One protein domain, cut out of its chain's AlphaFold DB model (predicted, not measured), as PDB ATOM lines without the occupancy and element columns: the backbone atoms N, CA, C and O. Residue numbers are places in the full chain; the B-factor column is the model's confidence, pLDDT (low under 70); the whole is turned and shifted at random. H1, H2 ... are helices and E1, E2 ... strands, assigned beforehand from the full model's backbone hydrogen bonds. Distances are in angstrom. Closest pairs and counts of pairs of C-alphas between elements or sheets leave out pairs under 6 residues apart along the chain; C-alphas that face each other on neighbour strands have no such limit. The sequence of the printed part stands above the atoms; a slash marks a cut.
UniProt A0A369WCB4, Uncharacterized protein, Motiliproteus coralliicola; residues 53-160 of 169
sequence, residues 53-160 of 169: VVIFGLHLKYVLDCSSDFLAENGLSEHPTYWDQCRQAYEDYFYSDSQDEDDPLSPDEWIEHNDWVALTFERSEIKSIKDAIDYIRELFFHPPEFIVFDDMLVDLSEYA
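Overview. This is residues 53 to 160 of the 169 residues of an uncharacterized protein of Motiliproteus coralliicola (UniProt A0A369WCB4). Look first for a small four-stranded sheet with H5 packed over one face, and for a long arm, made of H3, its link and H4, that reaches out from the sheet and folds back to it. H1 follows directly on the end of E1, H2 lies off to one side, apart from E1, E2 and H1, and residues 96 to 103 stick out at the arm's tip. The printed part has 108 residues, with five named helices and four named strands in the order E1 H1 H2 H3 H4 E2 H5 E3 E4, and its class is mixed. The sheet runs E2 E1 E3 E4, antiparallel throughout. The whole is only just loose, close to compact, with a radius of gyration of the C-alphas of 15.8 A and spans of 51 by 29 by 24 A.

Arrangement. Begin at E1, residues 53 to 59, and E2, residues 116 to 123, antiparallel at 151 degrees, with N 56 and O 119 2.9 A apart. E3, residues 146 to 149, is antiparallel to E1, with N 148 and O 55 2.7 A apart. E3 forms a hairpin with E4, residues 152 to 155, with N 154 and O 147 2.8 A apart. H5, residues 129 to 139, is on the sheet at a height of 9.0 A, over E1 and only just not over E3, on which 2 of its C-alphas fall; it runs slantwise, at 50 degrees to E1 on the local plane. E2, H5 and E3 form a split strand-helix-strand unit, two strands running the same way with E1 between them, and its crossover is right-handed. H3, residues 82 to 95, only grazes the sheet, and touches H4, residues 107 to 112, at Arg 87 and Pro 107, their closest C-alphas, 6.0 A apart, at a steep tilt of 58 degrees, opposite ways. H1, residues 60 to 64, only grazes the sheet; H2, residues 68 to 73, is not on it and is apart from H1. In H1 to H5 every O i to N i+4 pair is within hydrogen-bond range.

Along the chain. Find C-alpha 53 at (100.558, 249.010, 143.850), where E1 begins; it runs 20.0 A. E2 is 22.8 A long and H5 15.7 A. H3 runs 19.8 A to C-alpha 95 at (113.443, 220.893, 154.706). E4 ends at C-alpha 155, (116.685, 244.943, 142.632).

Size, cuts and confidence. The C-alphas of Glu 101 and Glu 125 are the two farthest apart, 52.5 A. The printed part has no cut, and the link from H3 to H4, 11 residues, is long. Look for pLDDT under 70 at residues 94 to 105, 107 to 113 and 157 to 160.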
ATOM      1  N   VAL A  53     100.201 249.703 142.611       87.81
ATOM      2  CA  VAL A  53     100.558 249.010 143.850       87.81
ATOM      3  C   VAL A  53     102.072 248.914 143.857       87.81
ATOM      4  O   VAL A  53     102.666 248.342 142.942       87.81
ATOM      5  N   VAL A  54     102.687 249.515 144.866       92.06
ATOM      6  CA  VAL A  54     104.135 249.500 145.035       92.06
ATOM      7  C   VAL A  54     104.455 248.717 146.290       92.06
ATOM      8  O   VAL A  54     103.990 249.084 147.367       92.06
ATOM      9  N   ILE A  55     105.271 247.677 146.148       92.75
ATOM     10  CA  ILE A  55     105.824 246.905 147.265       92.75
ATOM     11  C   ILE A  55     107.312 247.217 147.334       92.75
ATOM     12  O   ILE A  55     107.967 247.283 146.297       92.75
ATOM     13  N   PHE A  56     107.867 247.411 148.520       92.19
ATOM     14  CA  PHE A  56     109.289 247.696 148.673       92.19
ATOM     15  C   PHE A  56     109.849 247.105 149.959       92.19
ATOM     16  O   PHE A  56     109.152 247.030 150.970       92.19
ATOM     17  N   GLY A  57     111.108 246.675 149.903       90.06
ATOM     18  CA  GLY A  57     111.827 246.109 151.040       90.06
ATOM     19  C   GLY A  57     112.662 247.150 151.770       90.06
ATOM     20  O   GLY A  57     113.415 247.892 151.137       90.06
ATOM     21  N   LEU A  58     112.565 247.171 153.097       88.44
ATOM     22  CA  LEU A  58     113.434 247.948 153.979       88.44
ATOM     23  C   LEU A  58     113.958 247.091 155.117       88.44
ATOM     24  O   LEU A  58     113.326 246.116 155.524       88.44
ATOM     25  N   HIS A  59     115.099 247.496 155.665       84.94
ATOM     26  CA  HIS A  59     115.614 246.871 156.868       84.94
ATOM     27  C   HIS A  59     114.673 247.201 158.031       84.94
ATOM     28  O   HIS A  59     114.360 248.368 158.284       84.94
ATOM     29  N   LEU A  60     114.250 246.172 158.757       81.88
ATOM     30  CA  LEU A  60     113.312 246.214 159.867       81.88
ATOM     31  C   LEU A  60     113.677 247.286 160.899       81.88
ATOM     32  O   LEU A  60     112.792 247.999 161.356       81.88
ATOM     33  N   LYS A  61     114.969 247.492 161.197       81.06
ATOM     34  CA  LYS A  61     115.419 248.542 162.127       81.06
ATOM     35  C   LYS A  61     114.932 249.944 161.736       81.06
ATOM     36  O   LYS A  61     114.549 250.713 162.605       81.06
ATOM     37  N   TYR A  62     114.872 250.253 160.439       80.81
ATOM     38  CA  TYR A  62     114.410 251.556 159.948       80.81
ATOM     39  C   TYR A  62     112.897 251.725 160.069       80.81
ATOM     40  O   TYR A  62     112.404 252.844 160.181       80.81
ATOM     41  N   VAL A  63     112.162 250.614 160.056       81.94
ATOM     42  CA  VAL A  63     110.709 250.605 160.227       81.94
ATOM     43  C   VAL A  63     110.332 250.597 161.708       81.94
ATOM     44  O   VAL A  63     109.384 251.273 162.084       81.94
ATOM     45  N   LEU A  64     111.099 249.912 162.563       79.56
ATOM     46  CA  LEU A  64     110.905 249.904 164.019       79.56
ATOM     47  C   LEU A  64     111.113 251.284 164.658       79.56
ATOM     48  O   LEU A  64     110.491 251.584 165.676       79.56
ATOM     49  N   ASP A  65     111.944 252.131 164.046       77.06
ATOM     50  CA  ASP A  65     112.122 253.527 164.459       77.06
ATOM     51  C   ASP A  65     110.912 254.418 164.100       77.06
ATOM     52  O   ASP A  65     110.787 255.539 164.600       77.06
ATOM     53  N   CYS A  66     110.001 253.932 163.251       81.75
ATOM     54  CA  CYS A  66     108.792 254.640 162.844       81.75
ATOM     55  C   CYS A  66     107.591 254.241 163.713       81.75
ATOM     56  O   CYS A  66     107.395 253.078 164.061       81.75
ATOM     57  N   SER A  67     106.725 255.205 164.040       83.69
ATOM     58  CA  SER A  67     105.458 254.890 164.705       83.69
ATOM     59  C   SER A  67     104.466 254.249 163.727       83.69
ATOM     60  O   SER A  67     104.490 254.511 162.523       83.69
ATOM     61  N   SER A  68     103.522 253.461 164.249       84.62
ATOM     62  CA  SER A  68     102.387 252.960 163.458       84.62
ATOM     63  C   SER A  68     101.587 254.094 162.811       84.62
ATOM     64  O   SER A  68     101.114 253.960 161.684       84.62
ATOM     65  N   ASP A  69     101.471 255.223 163.514       89.12
ATOM     66  CA  ASP A  69     100.768 256.412 163.034       89.12
ATOM     67  C   ASP A  69     101.493 257.028 161.833       89.12
ATOM     68  O   ASP A  69     100.845 257.373 160.851       89.12
ATOM     69  N   PHE A  70     102.830 257.072 161.852       90.44
ATOM     70  CA  PHE A  70     103.625 257.542 160.717       90.44
ATOM     71  C   PHE A  70     103.375 256.700 159.461       90.44
ATOM     72  O   PHE A  70     103.188 257.255 158.377       90.44
ATOM     73  N   LEU A  71     103.331 255.369 159.589       90.25
ATOM     74  CA  LEU A  71     103.034 254.494 158.452       90.25
ATOM     75  C   LEU A  71     101.623 254.765 157.911       90.25
ATOM     76  O   LEU A  71     101.456 254.998 156.713       90.25
ATOM     77  N   ALA A  72     100.622 254.827 158.795       89.94
ATOM     78  CA  ALA A  72      99.232 255.057 158.415       89.94
ATOM     79  C   ALA A  72      99.002 256.433 157.759       89.94
ATOM     80  O   ALA A  72      98.311 256.521 156.742       89.94
ATOM     81  N   GLU A  73      99.601 257.501 158.295       92.12
ATOM     82  CA  GLU A  73      99.516 258.864 157.744       92.12
ATOM     83  C   GLU A  73     100.101 258.957 156.329       92.12
ATOM     84  O   GLU A  73      99.588 259.697 155.486       92.12
ATOM     85  N   ASN A  74     101.129 258.158 156.044       91.31
ATOM     86  CA  ASN A  74     101.761 258.074 154.731       91.31
ATOM     87  C   ASN A  74     101.146 256.991 153.826       91.31
ATOM     88  O   ASN A  74     101.648 256.741 152.727       91.31
ATOM     89  N   GLY A  75     100.045 256.362 154.252       91.12
ATOM     90  CA  GLY A  75      99.362 255.315 153.490       91.12
ATOM     91  C   GLY A  75     100.224 254.073 153.252       91.12
ATOM     92  O   GLY A  75     100.014 253.372 152.264       91.12
ATOM     93  N   LEU A  76     101.206 253.839 154.122       93.00
ATOM     94  CA  LEU A  76     102.051 252.658 154.126       93.00
ATOM     95  C   LEU A  76     101.415 251.583 155.006       93.00
ATOM     96  O   LEU A  76     100.905 251.861 156.094       93.00
ATOM     97  N   SER A  77     101.509 250.337 154.569       92.19
ATOM     98  CA  SER A  77     101.178 249.174 155.387       92.19
ATOM     99  C   SER A  77     102.183 248.065 155.144       92.19
ATOM    100  O   SER A  77     102.777 247.991 154.073       92.19
ATOM    101  N   GLU A  78     102.352 247.170 156.105       91.25
ATOM    102  CA  GLU A  78     103.089 245.934 155.863       91.25
ATOM    103  C   GLU A  78     102.411 245.107 154.760       91.25
ATOM    104  O   GLU A  78     101.180 245.083 154.646       91.25
ATOM    105  N   HIS A  79     103.206 244.459 153.911       90.88
ATOM    106  CA  HIS A  79     102.681 243.605 152.858       90.88
ATOM    107  C   HIS A  79     102.056 242.335 153.471       90.88
ATOM    108  O   HIS A  79     102.746 241.576 154.155       90.88
ATOM    109  N   PRO A  80     100.772 242.041 153.192       86.94
ATOM    110  CA  PRO A  80      99.956 241.131 154.002       86.94
ATOM    111  C   PRO A  80     100.425 239.674 154.012       86.94
ATOM    112  O   PRO A  80     100.080 238.937 154.928       86.94
ATOM    113  N   THR A  81     101.175 239.244 152.997       85.56
ATOM    114  CA  THR A  81     101.672 237.863 152.883       85.56
ATOM    115  C   THR A  81     103.190 237.769 152.989       85.56
ATOM    116  O   THR A  81     103.746 236.716 152.691       85.56
ATOM    117  N   TYR A  82     103.883 238.859 153.340       84.00
ATOM    118  CA  TYR A  82     105.347 238.871 153.359       84.00
ATOM    119  C   TYR A  82     105.909 237.840 154.343       84.00
ATOM    120  O   TYR A  82     106.715 236.997 153.955       84.00
ATOM    121  N   TRP A  83     105.421 237.842 155.584       81.38
ATOM    122  CA  TRP A  83     105.880 236.907 156.614       81.38
ATOM    123  C   TRP A  83     105.535 235.453 156.302       81.38
ATOM    124  O   TRP A  83     106.357 234.572 156.538       81.38
ATOM    125  N   ASP A  84     104.367 235.199 155.710       83.56
ATOM    126  CA  ASP A  84     103.986 233.850 155.284       83.56
ATOM    127  C   ASP A  84     104.908 233.324 154.175       83.56
ATOM    128  O   ASP A  84     105.312 232.165 154.208       83.56
ATOM    129  N   GLN A  85     105.302 234.179 153.224       81.50
ATOM    130  CA  GLN A  85     106.268 233.817 152.182       81.50
ATOM    131  C   GLN A  85     107.676 233.606 152.743       81.50
ATOM    132  O   GLN A  85     108.359 232.675 152.326       81.50
ATOM    133  N   CYS A  86     108.105 234.431 153.702       74.88
ATOM    134  CA  CYS A  86     109.391 234.254 154.373       74.88
ATOM    135  C   CYS A  86     109.428 232.921 155.136       74.88
ATOM    136  O   CYS A  86     110.392 232.171 155.006       74.88
ATOM    137  N   ARG A  87     108.345 232.580 155.852       77.69
ATOM    138  CA  ARG A  87     108.183 231.279 156.520       77.69
ATOM    139  C   ARG A  87     108.267 230.124 155.526       77.69
ATOM    140  O   ARG A  87     108.992 229.169 155.769       77.69
ATOM    141  N   GLN A  88     107.562 230.218 154.402       80.44
ATOM    142  CA  GLN A  88     107.601 229.177 153.379       80.44
ATOM    143  C   GLN A  88     109.009 229.009 152.787       80.44
ATOM    144  O   GLN A  88     109.475 227.887 152.642       80.44
ATOM    145  N   ALA A  89     109.712 230.105 152.486       75.94
ATOM    146  CA  ALA A  89     111.079 230.049 151.970       75.94
ATOM    147  C   ALA A  89     112.062 229.437 152.983       75.94
ATOM    148  O   ALA A  89     112.959 228.691 152.594       75.94
ATOM    149  N   TYR A  90     111.878 229.730 154.275       72.88
ATOM    150  CA  TYR A  90     112.612 229.083 155.359       72.88
ATOM    151  C   TYR A  90     112.366 227.573 155.363       72.88
ATOM    152  O   TYR A  90     113.312 226.789 155.319       72.88
ATOM    153  N   GLU A  91     111.097 227.163 155.367       76.25
ATOM    154  CA  GLU A  91     110.724 225.752 155.349       76.25
ATOM    155  C   GLU A  91     111.301 225.039 154.118       76.25
ATOM    156  O   GLU A  91     111.924 223.989 154.250       76.25
ATOM    157  N   ASP A  92     111.187 225.634 152.932       77.00
ATOM    158  CA  ASP A  92     111.765 225.078 151.713       77.00
ATOM    159  C   ASP A  92     113.294 224.957 151.822       77.00
ATOM    160  O   ASP A  92     113.850 223.928 151.456       77.00
ATOM    161  N   TYR A  93     114.004 225.952 152.359       70.50
ATOM    162  CA  TYR A  93     115.466 225.897 152.482       70.50
ATOM    163  C   TYR A  93     115.942 224.818 153.466       70.50
ATOM    164  O   TYR A  93     116.854 224.057 153.145       70.50
ATOM    165  N   PHE A  94     115.325 224.729 154.646       68.62
ATOM    166  CA  PHE A  94     115.764 223.813 155.704       68.62
ATOM    167  C   PHE A  94     115.202 222.393 155.559       68.62
ATOM    168  O   PHE A  94     115.822 221.449 156.043       68.62
ATOM    169  N   TYR A  95     114.070 222.208 154.873       68.94
ATOM    170  CA  TYR A  95     113.443 220.893 154.706       68.94
ATOM    171  C   TYR A  95     113.589 220.292 153.298       68.94
ATOM    172  O   TYR A  95     113.119 219.169 153.092       68.94
ATOM    173  N   SER A  96     114.229 220.974 152.331       64.81
ATOM    174  CA  SER A  96     114.367 220.437 150.964       64.81
ATOM    175  C   SER A  96     115.566 219.520 150.706       64.81
ATOM    176  O   SER A  96     115.417 218.704 149.801       64.81
ATOM    177  N   ASP A  97     116.696 219.567 151.447       59.91
ATOM    178  CA  ASP A  97     117.871 218.742 151.053       59.91
ATOM    179  C   ASP A  97     118.968 218.339 152.096       59.91
ATOM    180  O   ASP A  97     119.969 217.745 151.699       59.91
ATOM    181  N   SER A  98     118.842 218.521 153.419       53.53
ATOM    182  CA  SER A  98     119.809 217.951 154.406       53.53
ATOM    183  C   SER A  98     119.114 217.667 155.750       53.53
ATOM    184  O   SER A  98     118.223 218.405 156.136       53.53
ATOM    185  N   GLN A  99     119.314 216.588 156.521       57.09
ATOM    186  CA  GLN A  99     120.437 215.663 156.764       57.09
ATOM    187  C   GLN A  99     121.717 216.257 157.374       57.09
ATOM    188  O   GLN A  99     122.742 215.589 157.336       57.09
ATOM    189  N   ASP A 100     121.646 217.408 158.048       55.47
ATOM    190  CA  ASP A 100     122.708 217.831 158.975       55.47
ATOM    191  C   ASP A 100     122.152 218.160 160.372       55.47
ATOM    192  O   ASP A 100     121.043 218.659 160.519       55.47
ATOM    193  N   GLU A 101     122.925 217.776 161.393       53.62
ATOM    194  CA  GLU A 101     122.562 217.582 162.809       53.62
ATOM    195  C   GLU A 101     122.382 218.866 163.649       53.62
ATOM    196  O   GLU A 101     122.319 218.779 164.877       53.62
ATOM    197  N   ASP A 102     122.286 220.042 163.029       60.97
ATOM    198  CA  ASP A 102     121.966 221.276 163.751       60.97
ATOM    199  C   ASP A 102     120.446 221.467 163.754       60.97
ATOM    200  O   ASP A 102     119.829 221.560 162.694       60.97
ATOM    201  N   ASP A 103     119.844 221.488 164.948       64.06
ATOM    202  CA  ASP A 103     118.408 221.719 165.144       64.06
ATOM    203  C   ASP A 103     118.036 223.033 164.424       64.06
ATOM    204  O   ASP A 103     118.502 224.102 164.844       64.06
ATOM    205  N   PRO A 104     117.288 222.992 163.303       63.66
ATOM    206  CA  PRO A 104     116.949 224.204 162.576       63.66
ATOM    207  C   PRO A 104     116.143 225.105 163.512       63.66
ATOM    208  O   PRO A 104     115.247 224.627 164.211       63.66
ATOM    209  N   LEU A 105     116.482 226.399 163.543       65.62
ATOM    210  CA  LEU A 105     115.709 227.398 164.283       65.62
ATOM    211  C   LEU A 105     114.217 227.207 163.985       65.62
ATOM    212  O   LEU A 105     113.814 226.923 162.858       65.62
ATOM    213  N   SER A 106     113.357 227.358 164.984       70.12
ATOM    214  CA  SER A 106     111.930 227.363 164.680       70.12
ATOM    215  C   SER A 106     111.622 228.491 163.677       70.12
ATOM    216  O   SER A 106     112.311 229.517 163.675       70.12
ATOM    217  N   PRO A 107     110.596 228.358 162.818       65.75
ATOM    218  CA  PRO A 107     110.249 229.425 161.882       65.75
ATOM    219  C   PRO A 107     110.010 230.778 162.566       65.75
ATOM    220  O   PRO A 107     110.281 231.818 161.973       65.75
ATOM    221  N   ASP A 108     109.547 230.764 163.818       69.00
ATOM    222  CA  ASP A 108     109.364 231.964 164.633       69.00
ATOM    223  C   ASP A 108     110.712 232.576 165.065       69.00
ATOM    224  O   ASP A 108     110.898 233.781 164.919       69.00
ATOM    225  N   GLU A 109     111.689 231.771 165.497       69.50
ATOM    226  CA  GLU A 109     113.048 232.252 165.808       69.50
ATOM    227  C   GLU A 109     113.770 232.769 164.558       69.50
ATOM    228  O   GLU A 109     114.475 233.772 164.611       69.50
ATOM    229  N   TRP A 110     113.582 232.140 163.398       67.50
ATOM    230  CA  TRP A 110     114.158 232.660 162.159       67.50
ATOM    231  C   TRP A 110     113.514 233.982 161.719       67.50
ATOM    232  O   TRP A 110     114.219 234.870 161.243       67.50
ATOM    233  N   ILE A 111     112.204 234.157 161.927       64.88
ATOM    234  CA  ILE A 111     111.519 235.442 161.716       64.88
ATOM    235  C   ILE A 111     112.100 236.529 162.632       64.88
ATOM    236  O   ILE A 111     112.272 237.658 162.176       64.88
ATOM    237  N   GLU A 112     112.473 236.203 163.877       66.19
ATOM    238  CA  GLU A 112     113.189 237.135 164.770       66.19
ATOM    239  C   GLU A 112     114.576 237.535 164.234       66.19
ATOM    240  O   GLU A 112     115.085 238.606 164.570       66.19
ATOM    241  N   HIS A 113     115.171 236.706 163.374       65.44
ATOM    242  CA  HIS A 113     116.421 236.993 162.669       65.44
ATOM    243  C   HIS A 113     116.221 237.610 161.278       65.44
ATOM    244  O   HIS A 113     117.210 237.923 160.611       65.44
ATOM    245  N   ASN A 114     114.979 237.799 160.819       70.56
ATOM    246  CA  ASN A 114     114.733 238.479 159.558       70.56
ATOM    247  C   ASN A 114     114.948 239.985 159.733       70.56
ATOM    248  O   ASN A 114     114.161 240.695 160.358       70.56
ATOM    249  N   ASP A 115     116.012 240.478 159.115       78.12
ATOM    250  CA  ASP A 115     116.368 241.889 159.140       78.12
ATOM    251  C   ASP A 115     115.510 242.748 158.208       78.12
ATOM    252  O   ASP A 115     115.680 243.965 158.208       78.12
ATOM    253  N   TRP A 116     114.592 242.168 157.430       81.56
ATOM    254  CA  TRP A 116     113.848 242.860 156.377       81.56
ATOM    255  C   TRP A 116     112.335 242.811 156.586       81.56
ATOM    256  O   TRP A 116     111.784 241.869 157.149       81.56
ATOM    257  N   VAL A 117     111.653 243.836 156.083       87.19
ATOM    258  CA  VAL A 117     110.193 243.893 155.988       87.19
ATOM    259  C   VAL A 117     109.792 244.449 154.629       87.19
ATOM    260  O   VAL A 117     110.432 245.366 154.108       87.19
ATOM    261  N   ALA A 118     108.726 243.902 154.048       91.44
ATOM    262  CA  ALA A 118     108.106 244.482 152.866       91.44
ATOM    263  C   ALA A 118     106.943 245.392 153.269       91.44
ATOM    264  O   ALA A 118     105.993 244.962 153.925       91.44
ATOM    265  N   LEU A 119     107.002 246.643 152.830       93.31
ATOM    266  CA  LEU A 119     105.911 247.601 152.934       93.31
ATOM    267  C   LEU A 119     105.228 247.753 151.575       93.31
ATOM    268  O   LEU A 119     105.827 247.528 150.525       93.31
ATOM    269  N   THR A 120     103.962 248.146 151.595       94.25
ATOM    270  CA  THR A 120     103.151 248.392 150.408       94.25
ATOM    271  C   THR A 120     102.422 249.721 150.516       94.25
ATOM    272  O   THR A 120     102.045 250.151 151.608       94.25
ATOM    273  N   PHE A 121     102.200 250.362 149.371       92.94
ATOM    274  CA  PHE A 121     101.343 251.535 149.262       92.94
ATOM    275  C   PHE A 121     100.705 251.649 147.879       92.94
ATOM    276  O   PHE A 121     101.207 251.121 146.886       92.94
ATOM    277  N   GLU A 122      99.593 252.378 147.825       91.06
ATOM    278  CA  GLU A 122      98.860 252.660 146.594       91.06
ATOM    279  C   GLU A 122      98.661 254.165 146.443       91.06
ATOM    280  O   GLU A 122      97.940 254.798 147.218       91.06
ATOM    281  N   ARG A 123      99.291 254.751 145.421       85.38
ATOM    282  CA  ARG A 123      99.188 256.188 145.142       85.38
ATOM    283  C   ARG A 123      98.999 256.467 143.662       85.38
ATOM    284  O   ARG A 123      99.640 255.869 142.801       85.38
ATOM    285  N   SER A 124      98.093 257.394 143.365       82.75
ATOM    286  CA  SER A 124      97.751 257.782 141.989       82.75
ATOM    287  C   SER A 124      98.779 258.733 141.365       82.75
ATOM    288  O   SER A 124      98.881 258.851 140.144       82.75
ATOM    289  N   GLU A 125      99.543 259.401 142.224       84.94
ATOM    290  CA  GLU A 125     100.579 260.376 141.915       84.94
ATOM    291  C   GLU A 125     101.853 259.705 141.401       84.94
ATOM    292  O   GLU A 125     102.579 260.303 140.608       84.94
ATOM    293  N   ILE A 126     102.095 258.459 141.811       88.75
ATOM    294  CA  ILE A 126     103.235 257.665 141.364       88.75
ATOM    295  C   ILE A 126     102.968 257.200 139.938       88.75
ATOM    296  O   ILE A 126     101.959 256.554 139.666       88.75
ATOM    297  N   LYS A 127     103.853 257.540 138.998       85.31
ATOM    298  CA  LYS A 127     103.693 257.191 137.576       85.31
ATOM    299  C   LYS A 127     104.837 256.343 137.041       85.31
ATOM    300  O   LYS A 127     104.739 255.852 135.917       85.31
ATOM    301  N   SER A 128     105.901 256.193 137.817       87.62
ATOM    302  CA  SER A 128     107.116 255.486 137.450       87.62
ATOM    303  C   SER A 128     107.815 254.917 138.683       87.62
ATOM    304  O   SER A 128     107.576 255.358 139.807       87.62
ATOM    305  N   ILE A 129     108.748 253.990 138.454       86.94
ATOM    306  CA  ILE A 129     109.649 253.478 139.498       86.94
ATOM    307  C   ILE A 129     110.441 254.613 140.145       86.94
ATOM    308  O   ILE A 129     110.634 254.612 141.354       86.94
ATOM    309  N   LYS A 130     110.866 255.609 139.359       87.25
ATOM    310  CA  LYS A 130     111.587 256.768 139.889       87.25
ATOM    311  C   LYS A 130     110.736 257.530 140.908       87.25
ATOM    312  O   LYS A 130     111.237 257.836 141.981       87.25
ATOM    313  N   ASP A 131     109.464 257.783 140.599       90.00
ATOM    314  CA  ASP A 131     108.555 258.468 141.530       90.00
ATOM    315  C   ASP A 131     108.369 257.657 142.822       90.00
ATOM    316  O   ASP A 131     108.301 258.229 143.906       90.00
ATOM    317  N   ALA A 132     108.311 256.323 142.713       89.88
ATOM    318  CA  ALA A 132     108.221 255.435 143.868       89.88
ATOM    319  C   ALA A 132     109.479 255.508 144.749       89.88
ATOM    320  O   ALA A 132     109.360 255.662 145.961       89.88
ATOM    321  N   ILE A 133     110.672 255.449 144.144       87.56
ATOM    322  CA  ILE A 133     111.952 255.590 144.857       87.56
ATOM    323  C   ILE A 133     112.028 256.948 145.554       87.56
ATOM    324  O   ILE A 133     112.364 257.006 146.735       87.56
ATOM    325  N   ASP A 134     111.714 258.031 144.841       88.56
ATOM    326  CA  ASP A 134     111.773 259.387 145.390       88.56
ATOM    327  C   ASP A 134     110.826 259.527 146.592       88.56
ATOM    328  O   ASP A 134     111.245 260.011 147.640       88.56
ATOM    329  N   TYR A 135     109.597 259.010 146.488       90.88
ATOM    330  CA  TYR A 135     108.638 259.006 147.595       90.88
ATOM    331  C   TYR A 135     109.147 258.234 148.819       90.88
ATOM    332  O   TYR A 135     109.088 258.740 149.935       90.88
ATOM    333  N   ILE A 136     109.686 257.026 148.629       90.19
ATOM    334  CA  ILE A 136     110.222 256.219 149.738       90.19
ATOM    335  C   ILE A 136     111.370 256.964 150.432       90.19
ATOM    336  O   ILE A 136     111.436 256.974 151.659       90.19
ATOM    337  N   ARG A 137     112.236 257.642 149.670       87.38
ATOM    338  CA  ARG A 137     113.374 258.410 150.205       87.38
ATOM    339  C   ARG A 137     112.977 259.694 150.931       87.38
ATOM    340  O   ARG A 137     113.758 260.196 151.733       87.38
ATOM    341  N   GLU A 138     111.796 260.242 150.658       89.25
ATOM    342  CA  GLU A 138     111.245 261.345 151.456       89.25
ATOM    343  C   GLU A 138     110.802 260.875 152.848       89.25
ATOM    344  O   GLU A 138     110.826 261.660 153.796       89.25
ATOM    345  N   LEU A 139     110.417 259.601 152.977       88.94
ATOM    346  CA  LEU A 139     109.904 259.021 154.218       88.94
ATOM    347  C   LEU A 139     110.987 258.336 155.050       88.94
ATOM    348  O   LEU A 139     110.988 258.446 156.273       88.94
ATOM    349  N   PHE A 140     111.911 257.643 154.390       85.88
ATOM    350  CA  PHE A 140     112.963 256.868 155.029       85.88
ATOM    351  C   PHE A 140     114.330 257.404 154.625       85.88
ATOM    352  O   PHE A 140     114.612 257.637 153.452       85.88
ATOM    353  N   PHE A 141     115.211 257.558 155.613       76.50
ATOM    354  CA  PHE A 141     116.581 258.009 155.373       76.50
ATOM    355  C   PHE A 141     117.374 257.018 154.502       76.50
ATOM    356  O   PHE A 141     118.189 257.435 153.679       76.50
ATOM    357  N   HIS A 142     117.123 255.717 154.664       76.38
ATOM    358  CA  HIS A 142     117.779 254.664 153.893       76.38
ATOM    359  C   HIS A 142     116.956 254.273 152.656       76.38
ATOM    360  O   HIS A 142     115.728 254.190 152.745       76.38
ATOM    361  N   PRO A 143     117.613 254.037 151.503       74.12
ATOM    362  CA  PRO A 143     116.929 253.607 150.292       74.12
ATOM    363  C   PRO A 143     116.342 252.191 150.452       74.12
ATOM    364  O   PRO A 143     116.839 251.408 151.263       74.12
ATOM    365  N   PRO A 144     115.298 251.848 149.678       86.50
ATOM    366  CA  PRO A 144     114.793 250.482 149.619       86.50
ATOM    367  C   PRO A 144     115.792 249.547 148.926       86.50
ATOM    368  O   PRO A 144     116.442 249.953 147.967       86.50
ATOM    369  N   GLU A 145     115.852 248.287 149.363       85.81
ATOM    370  CA  GLU A 145     116.680 247.239 148.731       85.81
ATOM    371  C   GLU A 145     116.052 246.675 147.464       85.81
ATOM    372  O   GLU A 145     116.734 246.194 146.567       85.81
ATOM    373  N   PHE A 146     114.726 246.704 147.381       87.81
ATOM    374  CA  PHE A 146     114.003 246.307 146.187       87.81
ATOM    375  C   PHE A 146     112.683 247.054 146.102       87.81
ATOM    376  O   PHE A 146     112.120 247.482 147.114       87.81
ATOM    377  N   ILE A 147     112.165 247.158 144.882       90.38
ATOM    378  CA  ILE A 147     110.809 247.625 144.607       90.38
ATOM    379  C   ILE A 147     110.145 246.653 143.638       90.38
ATOM    380  O   ILE A 147     110.728 246.286 142.624       90.38
ATOM    381  N   VAL A 148     108.901 246.279 143.915       90.00
ATOM    382  CA  VAL A 148     107.992 245.672 142.945       90.00
ATOM    383  C   VAL A 148     107.006 246.745 142.502       90.00
ATOM    384  O   VAL A 148     106.242 247.272 143.310       90.00
ATOM    385  N   PHE A 149     107.043 247.079 141.215       86.06
ATOM    386  CA  PHE A 149     106.176 248.078 140.594       86.06
ATOM    387  C   PHE A 149     105.395 247.429 139.452       86.06
ATOM    388  O   PHE A 149     106.007 247.028 138.464       86.06
ATOM    389  N   ASP A 150     104.067 247.320 139.575       79.75
ATOM    390  CA  ASP A 150     103.204 246.615 138.606       79.75
ATOM    391  C   ASP A 150     103.775 245.239 138.196       79.75
ATOM    392  O   ASP A 150     104.003 244.968 137.017       79.75
ATOM    393  N   ASP A 151     104.063 244.389 139.186       77.69
ATOM    394  CA  ASP A 151     104.644 243.043 139.026       77.69
ATOM    395  C   ASP A 151     106.088 242.996 138.489       77.69
ATOM    396  O   ASP A 151     106.649 241.915 138.295       77.69
ATOM    397  N   MET A 152     106.733 244.146 138.278       80.56
ATOM    398  CA  MET A 152     108.142 244.207 137.907       80.56
ATOM    399  C   MET A 152     109.017 244.384 139.144       80.56
ATOM    400  O   MET A 152     109.009 245.448 139.765       80.56
ATOM    401  N   LEU A 153     109.793 243.350 139.474       85.69
ATOM    402  CA  LEU A 153     110.824 243.418 140.505       85.69
ATOM    403  C   LEU A 153     112.040 244.190 139.983       85.69
ATOM    404  O   LEU A 153     112.607 243.863 138.940       85.69
ATOM    405  N   VAL A 154     112.445 245.195 140.746       85.50
ATOM    406  CA  VAL A 154     113.676 245.955 140.570       85.50
ATOM    407  C   VAL A 154     114.520 245.742 141.811       85.50
ATOM    408  O   VAL A 154     114.140 246.159 142.906       85.50
ATOM    409  N   ASP A 155     115.655 245.087 141.615       83.00
ATOM    410  CA  ASP A 155     116.685 244.943 142.632       83.00
ATOM    411  C   ASP A 155     117.466 246.259 142.753       83.00
ATOM    412  O   ASP A 155     117.947 246.812 141.758       83.00
ATOM    413  N   LEU A 156     117.519 246.786 143.970       79.38
ATOM    414  CA  LEU A 156     118.194 248.024 144.340       79.38
ATOM    415  C   LEU A 156     119.320 247.765 145.355       79.38
ATOM    416  O   LEU A 156     119.897 248.722 145.859       79.38
ATOM    417  N   SER A 157     119.689 246.508 145.618       66.69
ATOM    418  CA  SER A 157     120.769 246.163 146.555       66.69
ATOM    419  C   SER A 157     122.132 246.713 146.123       66.69
ATOM    420  O   SER A 157     122.915 247.184 146.949       66.69
ATOM    421  N   GLU A 158     122.388 246.796 144.813       57.31
ATOM    422  CA  GLU A 158     123.581 247.467 144.269       57.31
ATOM    423  C   GLU A 158     123.562 248.995 144.490       57.31
ATOM    424  O   GLU A 158     124.581 249.667 144.339       57.31
ATOM    425  N   TYR A 159     122.403 249.548 144.855       53.66
ATOM    426  CA  TYR A 159     122.139 250.970 145.078       53.66
ATOM    427  C   TYR A 159     121.987 251.318 146.571       53.66
ATOM    428  O   TYR A 159     121.924 252.499 146.920       53.66
ATOM    429  N   ALA A 160     121.938 250.303 147.440       48.84
ATOM    430  CA  ALA A 160     121.799 250.423 148.888       48.84
ATOM    431  C   ALA A 160     123.147 250.464 149.634       48.84
ATOM    432  O   ALA A 160     123.172 250.760 150.831       48.84
TER     433      ALA A 160